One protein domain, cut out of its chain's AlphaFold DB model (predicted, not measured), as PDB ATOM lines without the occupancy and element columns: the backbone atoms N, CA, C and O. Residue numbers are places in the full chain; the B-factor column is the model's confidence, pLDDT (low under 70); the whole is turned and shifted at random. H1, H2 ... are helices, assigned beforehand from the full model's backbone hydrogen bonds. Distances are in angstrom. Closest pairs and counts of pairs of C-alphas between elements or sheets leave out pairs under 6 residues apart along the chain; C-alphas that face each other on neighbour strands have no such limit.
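Overview. This is residues 5 to 86 of the 381 residues of an uncharacterized protein of Trichuris muris (UniProt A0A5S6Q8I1). One long, kinked helix, H3, makes the length of a rod; H2 and the first part of H3 form a V, and short H1 comes before H2. Residues 56 to 86 of H3 stick out as a free arm. The printed part has 82 residues with three named helices, H1, H2 and H3 in order, and no named strand: all helix. It is extended, with a radius of gyration of the C-alphas of 20.5 A and spans of 69 by 22 by 21 A.

Arrangement. H1, residues 5 to 13, is apart from H2, residues 19 to 33. H1 is only just apart from H3, residues 37 to 86, at 8.3 A. H2 touches H3 at residues 37 to 47 alone; their closest C-alphas, of Trp 31 and Leu 40, are 6.6 A apart. They run opposite ways at a steep tilt of 53 degrees. In H2 every O i to N i+4 pair is within hydrogen-bond range; in H1 3 of 5 are, in H3 37 of 46.

Along the chain. H1 begins at C-alpha 5 (90.195, 107.282, 94.329). H2 is 21.0 A long. H3, 66.4 A long, has a kink of 44 degrees near residue 64 and ends at C-alpha 86 (104.904, 83.860, 66.872).

Size, cuts and confidence. The C-alphas farthest apart, of Arg 36 and Val 86, are 69.2 A apart. Both links are tight, and the printed part has no cut. Low confidence includes residues 5 to 17 and 61 to 67.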
ATOM      1  N   GLU A   5      91.496 106.753  93.896       69.25
ATOM      2  CA  GLU A   5      90.195 107.282  94.329       69.25
ATOM      3  C   GLU A   5      89.121 106.191  94.507       69.25
ATOM      4  O   GLU A   5      88.229 106.337  95.338       69.25
ATOM      5  N   HIS A   6      89.202 105.081  93.763       62.81
ATOM      6  CA  HIS A   6      88.251 103.964  93.865       62.81
ATOM      7  C   HIS A   6      88.697 102.845  94.816       62.81
ATOM      8  O   HIS A   6      87.882 102.006  95.191       62.81
ATOM      9  N   LEU A   7      89.974 102.815  95.212       63.53
ATOM     10  CA  LEU A   7      90.494 101.839  96.176       63.53
ATOM     11  C   LEU A   7      90.296 102.322  97.615       63.53
ATOM     12  O   LEU A   7      89.904 101.528  98.464       63.53
ATOM     13  N   LEU A   8      90.483 103.622  97.860       69.31
ATOM     14  CA  LEU A   8      90.357 104.264  99.173       69.31
ATOM     15  C   LEU A   8      89.028 103.966  99.914       69.31
ATOM     16  O   LEU A   8      89.094 103.512 101.060       69.31
ATOM     17  N   PRO A   9      87.828 104.126  99.308       67.00
ATOM     18  CA  PRO A   9      86.572 103.782  99.982       67.00
ATOM     19  C   PRO A   9      86.440 102.275 100.243       67.00
ATOM     20  O   PRO A   9      85.972 101.875 101.302       67.00
ATOM     21  N   LEU A  10      86.906 101.430  99.318       65.31
ATOM     22  CA  LEU A  10      86.877  99.973  99.473       65.31
ATOM     23  C   LEU A  10      87.797  99.500 100.608       65.31
ATOM     24  O   LEU A  10      87.416  98.611 101.364       65.31
ATOM     25  N   SER A  11      88.963 100.130 100.782       65.50
ATOM     26  CA  SER A  11      89.829  99.876 101.936       65.50
ATOM     27  C   SER A  11      89.232 100.367 103.254       65.50
ATOM     28  O   SER A  11      89.476  99.725 104.264       65.50
ATOM     29  N   LEU A  12      88.434 101.441 103.269       65.38
ATOM     30  CA  LEU A  12      87.771 101.935 104.486       65.38
ATOM     31  C   LEU A  12      86.566 101.079 104.914       65.38
ATOM     32  O   LEU A  12      86.289 100.980 106.102       65.38
ATOM     33  N   ILE A  13      85.883 100.422 103.973       66.25
ATOM     34  CA  ILE A  13      84.711  99.574 104.263       66.25
ATOM     35  C   ILE A  13      85.097  98.227 104.909       66.25
ATOM     36  O   ILE A  13      84.309  97.677 105.669       66.25
ATOM     37  N   LEU A  14      86.293  97.688 104.639       63.34
ATOM     38  CA  LEU A  14      86.748  96.408 105.210       63.34
ATOM     39  C   LEU A  14      87.005  96.403 106.740       63.34
ATOM     40  O   LEU A  14      86.619  95.419 107.370       63.34
ATOM     41  N   PRO A  15      87.661  97.411 107.356       60.81
ATOM     42  CA  PRO A  15      87.792  97.493 108.816       60.81
ATOM     43  C   PRO A  15      86.452  97.781 109.506       60.81
ATOM     44  O   PRO A  15      86.119  97.121 110.490       60.81
ATOM     45  N   CYS A  16      85.615  98.652 108.925       61.94
ATOM     46  CA  CYS A  16      84.240  98.950 109.369       61.94
ATOM     47  C   CYS A  16      83.227  97.814 109.082       61.94
ATOM     48  O   CYS A  16      82.095  98.042 108.655       61.94
ATOM     49  N   SER A  17      83.665  96.569 109.276       66.38
ATOM     50  CA  SER A  17      82.812  95.401 109.499       66.38
ATOM     51  C   SER A  17      83.233  94.621 110.757       66.38
ATOM     52  O   SER A  17      82.849  93.460 110.930       66.38
ATOM     53  N   ARG A  18      84.087  95.212 111.606       71.12
ATOM     54  CA  ARG A  18      84.469  94.697 112.923       71.12
ATOM     55  C   ARG A  18      83.739  95.503 113.991       71.12
ATOM     56  O   ARG A  18      83.994  96.690 114.159       71.12
ATOM     57  N   LEU A  19      82.898  94.812 114.763       61.50
ATOM     58  CA  LEU A  19      81.999  95.392 115.772       61.50
ATOM     59  C   LEU A  19      82.688  96.335 116.779       61.50
ATOM     60  O   LEU A  19      82.071  97.287 117.251       61.50
ATOM     61  N   GLU A  20      83.958  96.083 117.103       70.75
ATOM     62  CA  GLU A  20      84.768  96.940 117.979       70.75
ATOM     63  C   GLU A  20      85.079  98.296 117.322       70.75
ATOM     64  O   GLU A  20      84.927  99.347 117.943       70.75
ATOM     65  N   GLU A  21      85.467  98.284 116.046       66.25
ATOM     66  CA  GLU A  21      85.836  99.474 115.269       66.25
ATOM     67  C   GLU A  21      84.589 100.321 114.950       66.25
ATOM     68  O   GLU A  21      84.622 101.548 115.075       66.25
ATOM     69  N   ASP A  22      83.455  99.668 114.667       72.19
ATOM     70  CA  ASP A  22      82.151 100.319 114.480       72.19
ATOM     71  C   ASP A  22      81.677 101.055 115.747       72.19
ATOM     72  O   ASP A  22      81.123 102.155 115.664       72.19
ATOM     73  N   PHE A  23      81.932 100.501 116.939       77.81
ATOM     74  CA  PHE A  23      81.594 101.140 118.214       77.81
ATOM     75  C   PHE A  23      82.415 102.418 118.455       77.81
ATOM     76  O   PHE A  23      81.858 103.451 118.837       77.81
ATOM     77  N   PHE A  24      83.718 102.401 118.156       74.94
ATOM     78  CA  PHE A  24      84.563 103.600 118.232       74.94
ATOM     79  C   PHE A  24      84.204 104.655 117.170       74.94
ATOM     80  O   PHE A  24      84.254 105.860 117.454       74.94
ATOM     81  N   LEU A  25      83.776 104.234 115.975       80.19
ATOM     82  CA  LEU A  25      83.269 105.134 114.935       80.19
ATOM     83  C   LEU A  25      81.939 105.794 115.349       80.19
ATOM     84  O   LEU A  25      81.781 107.007 115.219       80.19
ATOM     85  N   MET A  26      81.012 105.028 115.930       79.38
ATOM     86  CA  MET A  26      79.756 105.544 116.495       79.38
ATOM     87  C   MET A  26      80.001 106.525 117.651       79.38
ATOM     88  O   MET A  26      79.377 107.588 117.698       79.38
ATOM     89  N   ILE A  27      80.941 106.220 118.555       79.00
ATOM     90  CA  ILE A  27      81.339 107.135 119.635       79.00
ATOM     91  C   ILE A  27      81.892 108.439 119.055       79.00
ATOM     92  O   ILE A  27      81.394 109.505 119.413       79.00
ATOM     93  N   THR A  28      82.861 108.387 118.136       74.06
ATOM     94  CA  THR A  28      83.458 109.610 117.565       74.06
ATOM     95  C   THR A  28      82.456 110.453 116.778       74.06
ATOM     96  O   THR A  28      82.461 111.674 116.936       74.06
ATOM     97  N   LEU A  29      81.537 109.837 116.027       81.31
ATOM     98  CA  LEU A  29      80.419 110.541 115.387       81.31
ATOM     99  C   LEU A  29      79.496 111.211 116.416       81.31
ATOM    100  O   LEU A  29      79.218 112.403 116.297       81.31
ATOM    101  N   SER A  30      79.062 110.493 117.459       80.00
ATOM    102  CA  SER A  30      78.192 111.070 118.498       80.00
ATOM    103  C   SER A  30      78.851 112.239 119.243       80.00
ATOM    104  O   SER A  30      78.195 113.232 119.555       80.00
ATOM    105  N   TRP A  31      80.164 112.158 119.470       77.25
ATOM    106  CA  TRP A  31      80.951 113.167 120.175       77.25
ATOM    107  C   TRP A  31      81.237 114.399 119.301       77.25
ATOM    108  O   TRP A  31      81.265 115.521 119.808       77.25
ATOM    109  N   PHE A  32      81.384 114.207 117.984       76.56
ATOM    110  CA  PHE A  32      81.458 115.282 116.993       76.56
ATOM    111  C   PHE A  32      80.127 116.046 116.895       76.56
ATOM    112  O   PHE A  32      80.122 117.275 116.939       76.56
ATOM    113  N   CYS A  33      78.991 115.337 116.867       82.38
ATOM    114  CA  CYS A  33      77.655 115.947 116.834       82.38
ATOM    115  C   CYS A  33      77.268 116.721 118.111       82.38
ATOM    116  O   CYS A  33      76.334 117.514 118.073       82.38
ATOM    117  N   MET A  34      77.963 116.510 119.233       79.00
ATOM    118  CA  MET A  34      77.690 117.164 120.526       79.00
ATOM    119  C   MET A  34      78.470 118.481 120.740       79.00
ATOM    120  O   MET A  34      78.601 118.930 121.876       79.00
ATOM    121  N   GLU A  35      79.063 119.063 119.688       70.25
ATOM    122  CA  GLU A  35      79.930 120.268 119.711       70.25
ATOM    123  C   GLU A  35      81.151 120.200 120.662       70.25
ATOM    124  O   GLU A  35      81.923 121.151 120.793       70.25
ATOM    125  N   ARG A  36      81.418 119.046 121.286       69.81
ATOM    126  CA  ARG A  36      82.515 118.814 122.247       69.81
ATOM    127  C   ARG A  36      83.875 118.623 121.551       69.81
ATOM    128  O   ARG A  36      84.684 117.802 121.975       69.81
ATOM    129  N   VAL A  37      84.144 119.402 120.499       69.38
ATOM    130  CA  VAL A  37      85.285 119.251 119.573       69.38
ATOM    131  C   VAL A  37      86.641 119.288 120.292       69.38
ATOM    132  O   VAL A  37      87.522 118.492 119.979       69.38
ATOM    133  N   LEU A  38      86.801 120.126 121.323       72.44
ATOM    134  CA  LEU A  38      88.031 120.185 122.132       72.44
ATOM    135  C   LEU A  38      88.317 118.896 122.929       72.44
ATOM    136  O   LEU A  38      89.470 118.617 123.242       72.44
ATOM    137  N   LEU A  39      87.291 118.090 123.227       72.19
ATOM    138  CA  LEU A  39      87.429 116.766 123.850       72.19
ATOM    139  C   LEU A  39      87.472 115.625 122.821       72.19
ATOM    140  O   LEU A  39      87.770 114.492 123.184       72.19
ATOM    141  N   LEU A  40      87.208 115.913 121.543       75.69
ATOM    142  CA  LEU A  40      87.264 114.930 120.462       75.69
ATOM    143  C   LEU A  40      88.709 114.546 120.122       75.69
ATOM    144  O   LEU A  40      88.986 113.386 119.831       75.69
ATOM    145  N   LEU A  41      89.641 115.504 120.181       80.62
ATOM    146  CA  LEU A  41      91.042 115.323 119.789       80.62
ATOM    147  C   LEU A  41      91.751 114.124 120.470       80.62
ATOM    148  O   LEU A  41      92.312 113.306 119.738       80.62
ATOM    149  N   PRO A  42      91.707 113.936 121.810       81.56
ATOM    150  CA  PRO A  42      92.322 112.774 122.464       81.56
ATOM    151  C   PRO A  42      91.630 111.431 122.168       81.56
ATOM    152  O   PRO A  42      92.220 110.392 122.447       81.56
ATOM    153  N   VAL A  43      90.417 111.427 121.602       80.19
ATOM    154  CA  VAL A  43      89.693 110.205 121.198       80.19
ATOM    155  C   VAL A  43      89.941 109.892 119.717       80.19
ATOM    156  O   VAL A  43      90.213 108.751 119.352       80.19
ATOM    157  N   ALA A  44      89.919 110.911 118.857       80.56
ATOM    158  CA  ALA A  44      90.134 110.771 117.420       80.56
ATOM    159  C   ALA A  44      91.595 110.452 117.056       80.56
ATOM    160  O   ALA A  44      91.825 109.674 116.133       80.56
ATOM    161  N   LEU A  45      92.584 111.001 117.776       83.94
ATOM    162  CA  LEU A  45      94.006 110.717 117.533       83.94
ATOM    163  C   LEU A  45      94.377 109.224 117.660       83.94
ATOM    164  O   LEU A  45      94.969 108.706 116.711       83.94
ATOM    165  N   PRO A  46      94.050 108.499 118.753       83.25
ATOM    166  CA  PRO A  46      94.365 107.075 118.850       83.25
ATOM    167  C   PRO A  46      93.577 106.224 117.849       83.25
ATOM    168  O   PRO A  46      94.135 105.263 117.335       83.25
ATOM    169  N   ILE A  47      92.335 106.586 117.502       81.19
ATOM    170  CA  ILE A  47      91.559 105.878 116.465       81.19
ATOM    171  C   ILE A  47      92.196 106.075 115.082       81.19
ATOM    172  O   ILE A  47      92.390 105.106 114.351       81.19
ATOM    173  N   LEU A  48      92.608 107.299 114.736       84.19
ATOM    174  CA  LEU A  48      93.336 107.578 113.496       84.19
ATOM    175  C   LEU A  48      94.691 106.856 113.459       84.19
ATOM    176  O   LEU A  48      95.071 106.324 112.419       84.19
ATOM    177  N   PHE A  49      95.407 106.794 114.586       85.62
ATOM    178  CA  PHE A  49      96.659 106.046 114.697       85.62
ATOM    179  C   PHE A  49      96.443 104.533 114.553       85.62
ATOM    180  O   PHE A  49      97.184 103.893 113.814       85.62
ATOM    181  N   LEU A  50      95.408 103.965 115.181       82.31
ATOM    182  CA  LEU A  50      95.035 102.556 115.033       82.31
ATOM    183  C   LEU A  50      94.653 102.223 113.590       82.31
ATOM    184  O   LEU A  50      95.160 101.243 113.055       82.31
ATOM    185  N   LEU A  51      93.855 103.065 112.924       82.19
ATOM    186  CA  LEU A  51      93.533 102.909 111.502       82.19
ATOM    187  C   LEU A  51      94.786 103.013 110.621       82.19
ATOM    188  O   LEU A  51      94.959 102.203 109.715       82.19
ATOM    189  N   LEU A  52      95.696 103.954 110.891       85.00
ATOM    190  CA  LEU A  52      96.966 104.058 110.163       85.00
ATOM    191  C   LEU A  52      97.853 102.825 110.380       85.00
ATOM    192  O   LEU A  52      98.362 102.284 109.405       85.00
ATOM    193  N   VAL A  53      98.003 102.338 111.615       86.75
ATOM    194  CA  VAL A  53      98.761 101.114 111.928       86.75
ATOM    195  C   VAL A  53      98.095  99.879 111.319       86.75
ATOM    196  O   VAL A  53      98.797  99.016 110.797       86.75
ATOM    197  N   TYR A  54      96.762  99.814 111.296       81.94
ATOM    198  CA  TYR A  54      96.008  98.765 110.614       81.94
ATOM    199  C   TYR A  54      96.269  98.804 109.105       81.94
ATOM    200  O   TYR A  54      96.725  97.812 108.549       81.94
ATOM    201  N   PHE A  55      96.088  99.947 108.437       78.62
ATOM    202  CA  PHE A  55      96.349 100.075 106.999       78.62
ATOM    203  C   PHE A  55      97.818  99.867 106.629       78.62
ATOM    204  O   PHE A  55      98.100  99.300 105.574       78.62
ATOM    205  N   PHE A  56      98.762 100.265 107.482       82.75
ATOM    206  CA  PHE A  56     100.187 100.040 107.248       82.75
ATOM    207  C   PHE A  56     100.574  98.577 107.496       82.75
ATOM    208  O   PHE A  56     101.308  98.000 106.700       82.75
ATOM    209  N   GLY A  57     100.030  97.930 108.530       78.62
ATOM    210  CA  GLY A  57     100.235  96.508 108.818       78.62
ATOM    211  C   GLY A  57      99.587  95.593 107.776       78.62
ATOM    212  O   GLY A  57     100.229  94.667 107.281       78.62
ATOM    213  N   LEU A  58      98.348  95.889 107.373       71.38
ATOM    214  CA  LEU A  58      97.647  95.202 106.286       71.38
ATOM    215  C   LEU A  58      98.313  95.496 104.933       71.38
ATOM    216  O   LEU A  58      98.416  94.609 104.090       71.38
ATOM    217  N   GLY A  59      98.835  96.710 104.737       68.50
ATOM    218  CA  GLY A  59      99.645  97.098 103.582       68.50
ATOM    219  C   GLY A  59     100.927  96.273 103.479       68.50
ATOM    220  O   GLY A  59     101.117  95.560 102.499       68.50
ATOM    221  N   LEU A  60     101.770  96.287 104.515       75.62
ATOM    222  CA  LEU A  60     103.003  95.498 104.585       75.62
ATOM    223  C   LEU A  60     102.719  94.002 104.396       75.62
ATOM    224  O   LEU A  60     103.291  93.387 103.495       75.62
ATOM    225  N   ARG A  61     101.776  93.432 105.157       68.94
ATOM    226  CA  ARG A  61     101.426  92.005 105.076       68.94
ATOM    227  C   ARG A  61     100.784  91.622 103.740       68.94
ATOM    228  O   ARG A  61     100.979  90.508 103.269       68.94
ATOM    229  N   SER A  62     100.071  92.534 103.075       58.69
ATOM    230  CA  SER A  62      99.573  92.290 101.716       58.69
ATOM    231  C   SER A  62     100.658  92.424 100.645       58.69
ATOM    232  O   SER A  62     100.501  91.799  99.597       58.69
ATOM    233  N   THR A  63     101.791  93.111 100.871       62.50
ATOM    234  CA  THR A  63     102.880  93.119  99.869       62.50
ATOM    235  C   THR A  63     103.430  91.718  99.588       62.50
ATOM    236  O   THR A  63     103.711  91.417  98.427       62.50
ATOM    237  N   GLU A  64     103.472  90.825 100.583       69.12
ATOM    238  CA  GLU A  64     103.863  89.414 100.407       69.12
ATOM    239  C   GLU A  64     102.921  88.653  99.454       69.12
ATOM    240  O   GLU A  64     103.367  87.802  98.686       69.12
ATOM    241  N   PHE A  65     101.628  88.997  99.433       58.03
ATOM    242  CA  PHE A  65     100.615  88.391  98.554       58.03
ATOM    243  C   PHE A  65     100.447  89.139  97.213       58.03
ATOM    244  O   PHE A  65     100.058  88.555  96.194       58.03
ATOM    245  N   VAL A  66     100.786  90.430  97.169       68.31
ATOM    246  CA  VAL A  66     100.729  91.271  95.961       68.31
ATOM    247  C   VAL A  66     101.955  91.065  95.064       68.31
ATOM    248  O   VAL A  66     101.812  91.033  93.842       68.31
ATOM    249  N   GLN A  67     103.153  90.842  95.616       67.88
ATOM    250  CA  GLN A  67     104.347  90.535  94.814       67.88
ATOM    251  C   GLN A  67     104.173  89.327  93.860       67.88
ATOM    252  O   GLN A  67     104.392  89.504  92.655       67.88
ATOM    253  N   PRO A  68     103.739  88.125  94.303       74.81
ATOM    254  CA  PRO A  68     103.601  86.970  93.413       74.81
ATOM    255  C   PRO A  68     102.500  87.145  92.358       74.81
ATOM    256  O   PRO A  68     102.643  86.647  91.239       74.81
ATOM    257  N   SER A  69     101.426  87.883  92.658       71.06
ATOM    258  CA  SER A  69     100.354  88.161  91.692       71.06
ATOM    259  C   SER A  69     100.770  89.201  90.639       71.06
ATOM    260  O   SER A  69     100.497  89.013  89.448       71.06
ATOM    261  N   VAL A  70     101.532  90.233  91.021       77.25
ATOM    262  CA  VAL A  70     102.177  91.164  90.076       77.25
ATOM    263  C   VAL A  70     103.199  90.442  89.192       77.25
ATOM    264  O   VAL A  70     103.225  90.666  87.978       77.25
ATOM    265  N   ASP A  71     104.012  89.543  89.747       86.19
ATOM    266  CA  ASP A  71     105.007  88.801  88.965       86.19
ATOM    267  C   ASP A  71     104.362  87.757  88.027       86.19
ATOM    268  O   ASP A  71     104.802  87.576  86.887       86.19
ATOM    269  N   TYR A  72     103.238  87.149  88.423       87.31
ATOM    270  CA  TYR A  72     102.401  86.337  87.532       87.31
ATOM    271  C   TYR A  72     101.829  87.160  86.361       87.31
ATOM    272  O   TYR A  72     101.936  86.751  85.200       87.31
ATOM    273  N   LEU A  73     101.317  88.369  86.623       80.88
ATOM    274  CA  LEU A  73     100.878  89.299  85.575       80.88
ATOM    275  C   LEU A  73     102.037  89.725  84.657       80.88
ATOM    276  O   LEU A  73     101.855  89.824  83.438       80.88
ATOM    277  N   GLN A  74     103.253  89.908  85.184       85.00
ATOM    278  CA  GLN A  74     104.441  90.129  84.354       85.00
ATOM    279  C   GLN A  74     104.796  88.909  83.494       85.00
ATOM    280  O   GLN A  74     105.147  89.081  82.324       85.00
ATOM    281  N   LYS A  75     104.700  87.686  84.029       88.06
ATOM    282  CA  LYS A  75     104.913  86.435  83.282       88.06
ATOM    283  C   LYS A  75     103.902  86.303  82.134       88.06
ATOM    284  O   LYS A  75     104.325  86.097  80.994       88.06
ATOM    285  N   LEU A  76     102.614  86.564  82.374       86.00
ATOM    286  CA  LEU A  76     101.578  86.635  81.329       86.00
ATOM    287  C   LEU A  76     101.857  87.732  80.284       86.00
ATOM    288  O   LEU A  76     101.737  87.492  79.079       86.00
ATOM    289  N   LYS A  77     102.290  88.929  80.700       85.75
ATOM    290  CA  LYS A  77     102.658  90.021  79.778       85.75
ATOM    291  C   LYS A  77     103.865  89.649  78.901       85.75
ATOM    292  O   LYS A  77     103.860  89.903  77.698       85.75
ATOM    293  N   LYS A  78     104.875  88.982  79.469       85.88
ATOM    294  CA  LYS A  78     106.055  88.474  78.742       85.88
ATOM    295  C   LYS A  78     105.673  87.342  77.768       85.88
ATOM    296  O   LYS A  78     106.161  87.328  76.637       85.88
ATOM    297  N   GLN A  79     104.759  86.441  78.145       80.25
ATOM    298  CA  GLN A  79     104.241  85.387  77.257       80.25
ATOM    299  C   GLN A  79     103.376  85.935  76.112       80.25
ATOM    300  O   GLN A  79     103.598  85.571  74.960       80.25
ATOM    301  N   THR A  80     102.441  86.850  76.379       76.00
ATOM    302  CA  THR A  80     101.565  87.429  75.338       76.00
ATOM    303  C   THR A  80     102.334  88.255  74.303       76.00
ATOM    304  O   THR A  80     101.987  88.225  73.120       76.00
ATOM    305  N   VAL A  81     103.430  88.923  74.689       77.75
ATOM    306  CA  VAL A  81     104.346  89.579  73.737       77.75
ATOM    307  C   VAL A  81     105.114  88.558  72.883       77.75
ATOM    308  O   VAL A  81     105.272  88.785  71.684       77.75
ATOM    309  N   LYS A  82     105.535  87.411  73.442       75.19
ATOM    310  CA  LYS A  82     106.105  86.306  72.642       75.19
ATOM    311  C   LYS A  82     105.065  85.724  71.675       75.19
ATOM    312  O   LYS A  82     105.343  85.625  70.484       75.19
ATOM    313  N   ALA A  83     103.847  85.440  72.138       68.56
ATOM    314  CA  ALA A  83     102.761  84.918  71.304       68.56
ATOM    315  C   ALA A  83     102.407  85.859  70.135       68.56
ATOM    316  O   ALA A  83     102.291  85.407  68.999       68.56
ATOM    317  N   LYS A  84     102.344  87.180  70.370       65.69
ATOM    318  CA  LYS A  84     102.132  88.182  69.305       65.69
ATOM    319  C   LYS A  84     103.271  88.270  68.276       65.69
ATOM    320  O   LYS A  84     103.035  88.794  67.193       65.69
ATOM    321  N   LYS A  85     104.476  87.763  68.575       66.31
ATOM    322  CA  LYS A  85     105.569  87.612  67.592       66.31
ATOM    323  C   LYS A  85     105.522  86.278  66.834       66.31
ATOM    324  O   LYS A  85     106.009  86.220  65.713       66.31
ATOM    325  N   VAL A  86     104.948  85.230  67.432       60.00
ATOM    326  CA  VAL A  86     104.904  83.860  66.872       60.00
ATOM    327  C   VAL A  86     103.614  83.577  66.089       60.00
ATOM    328  O   VAL A  86     103.587  82.661  65.275       60.00
TER     329      VAL A  86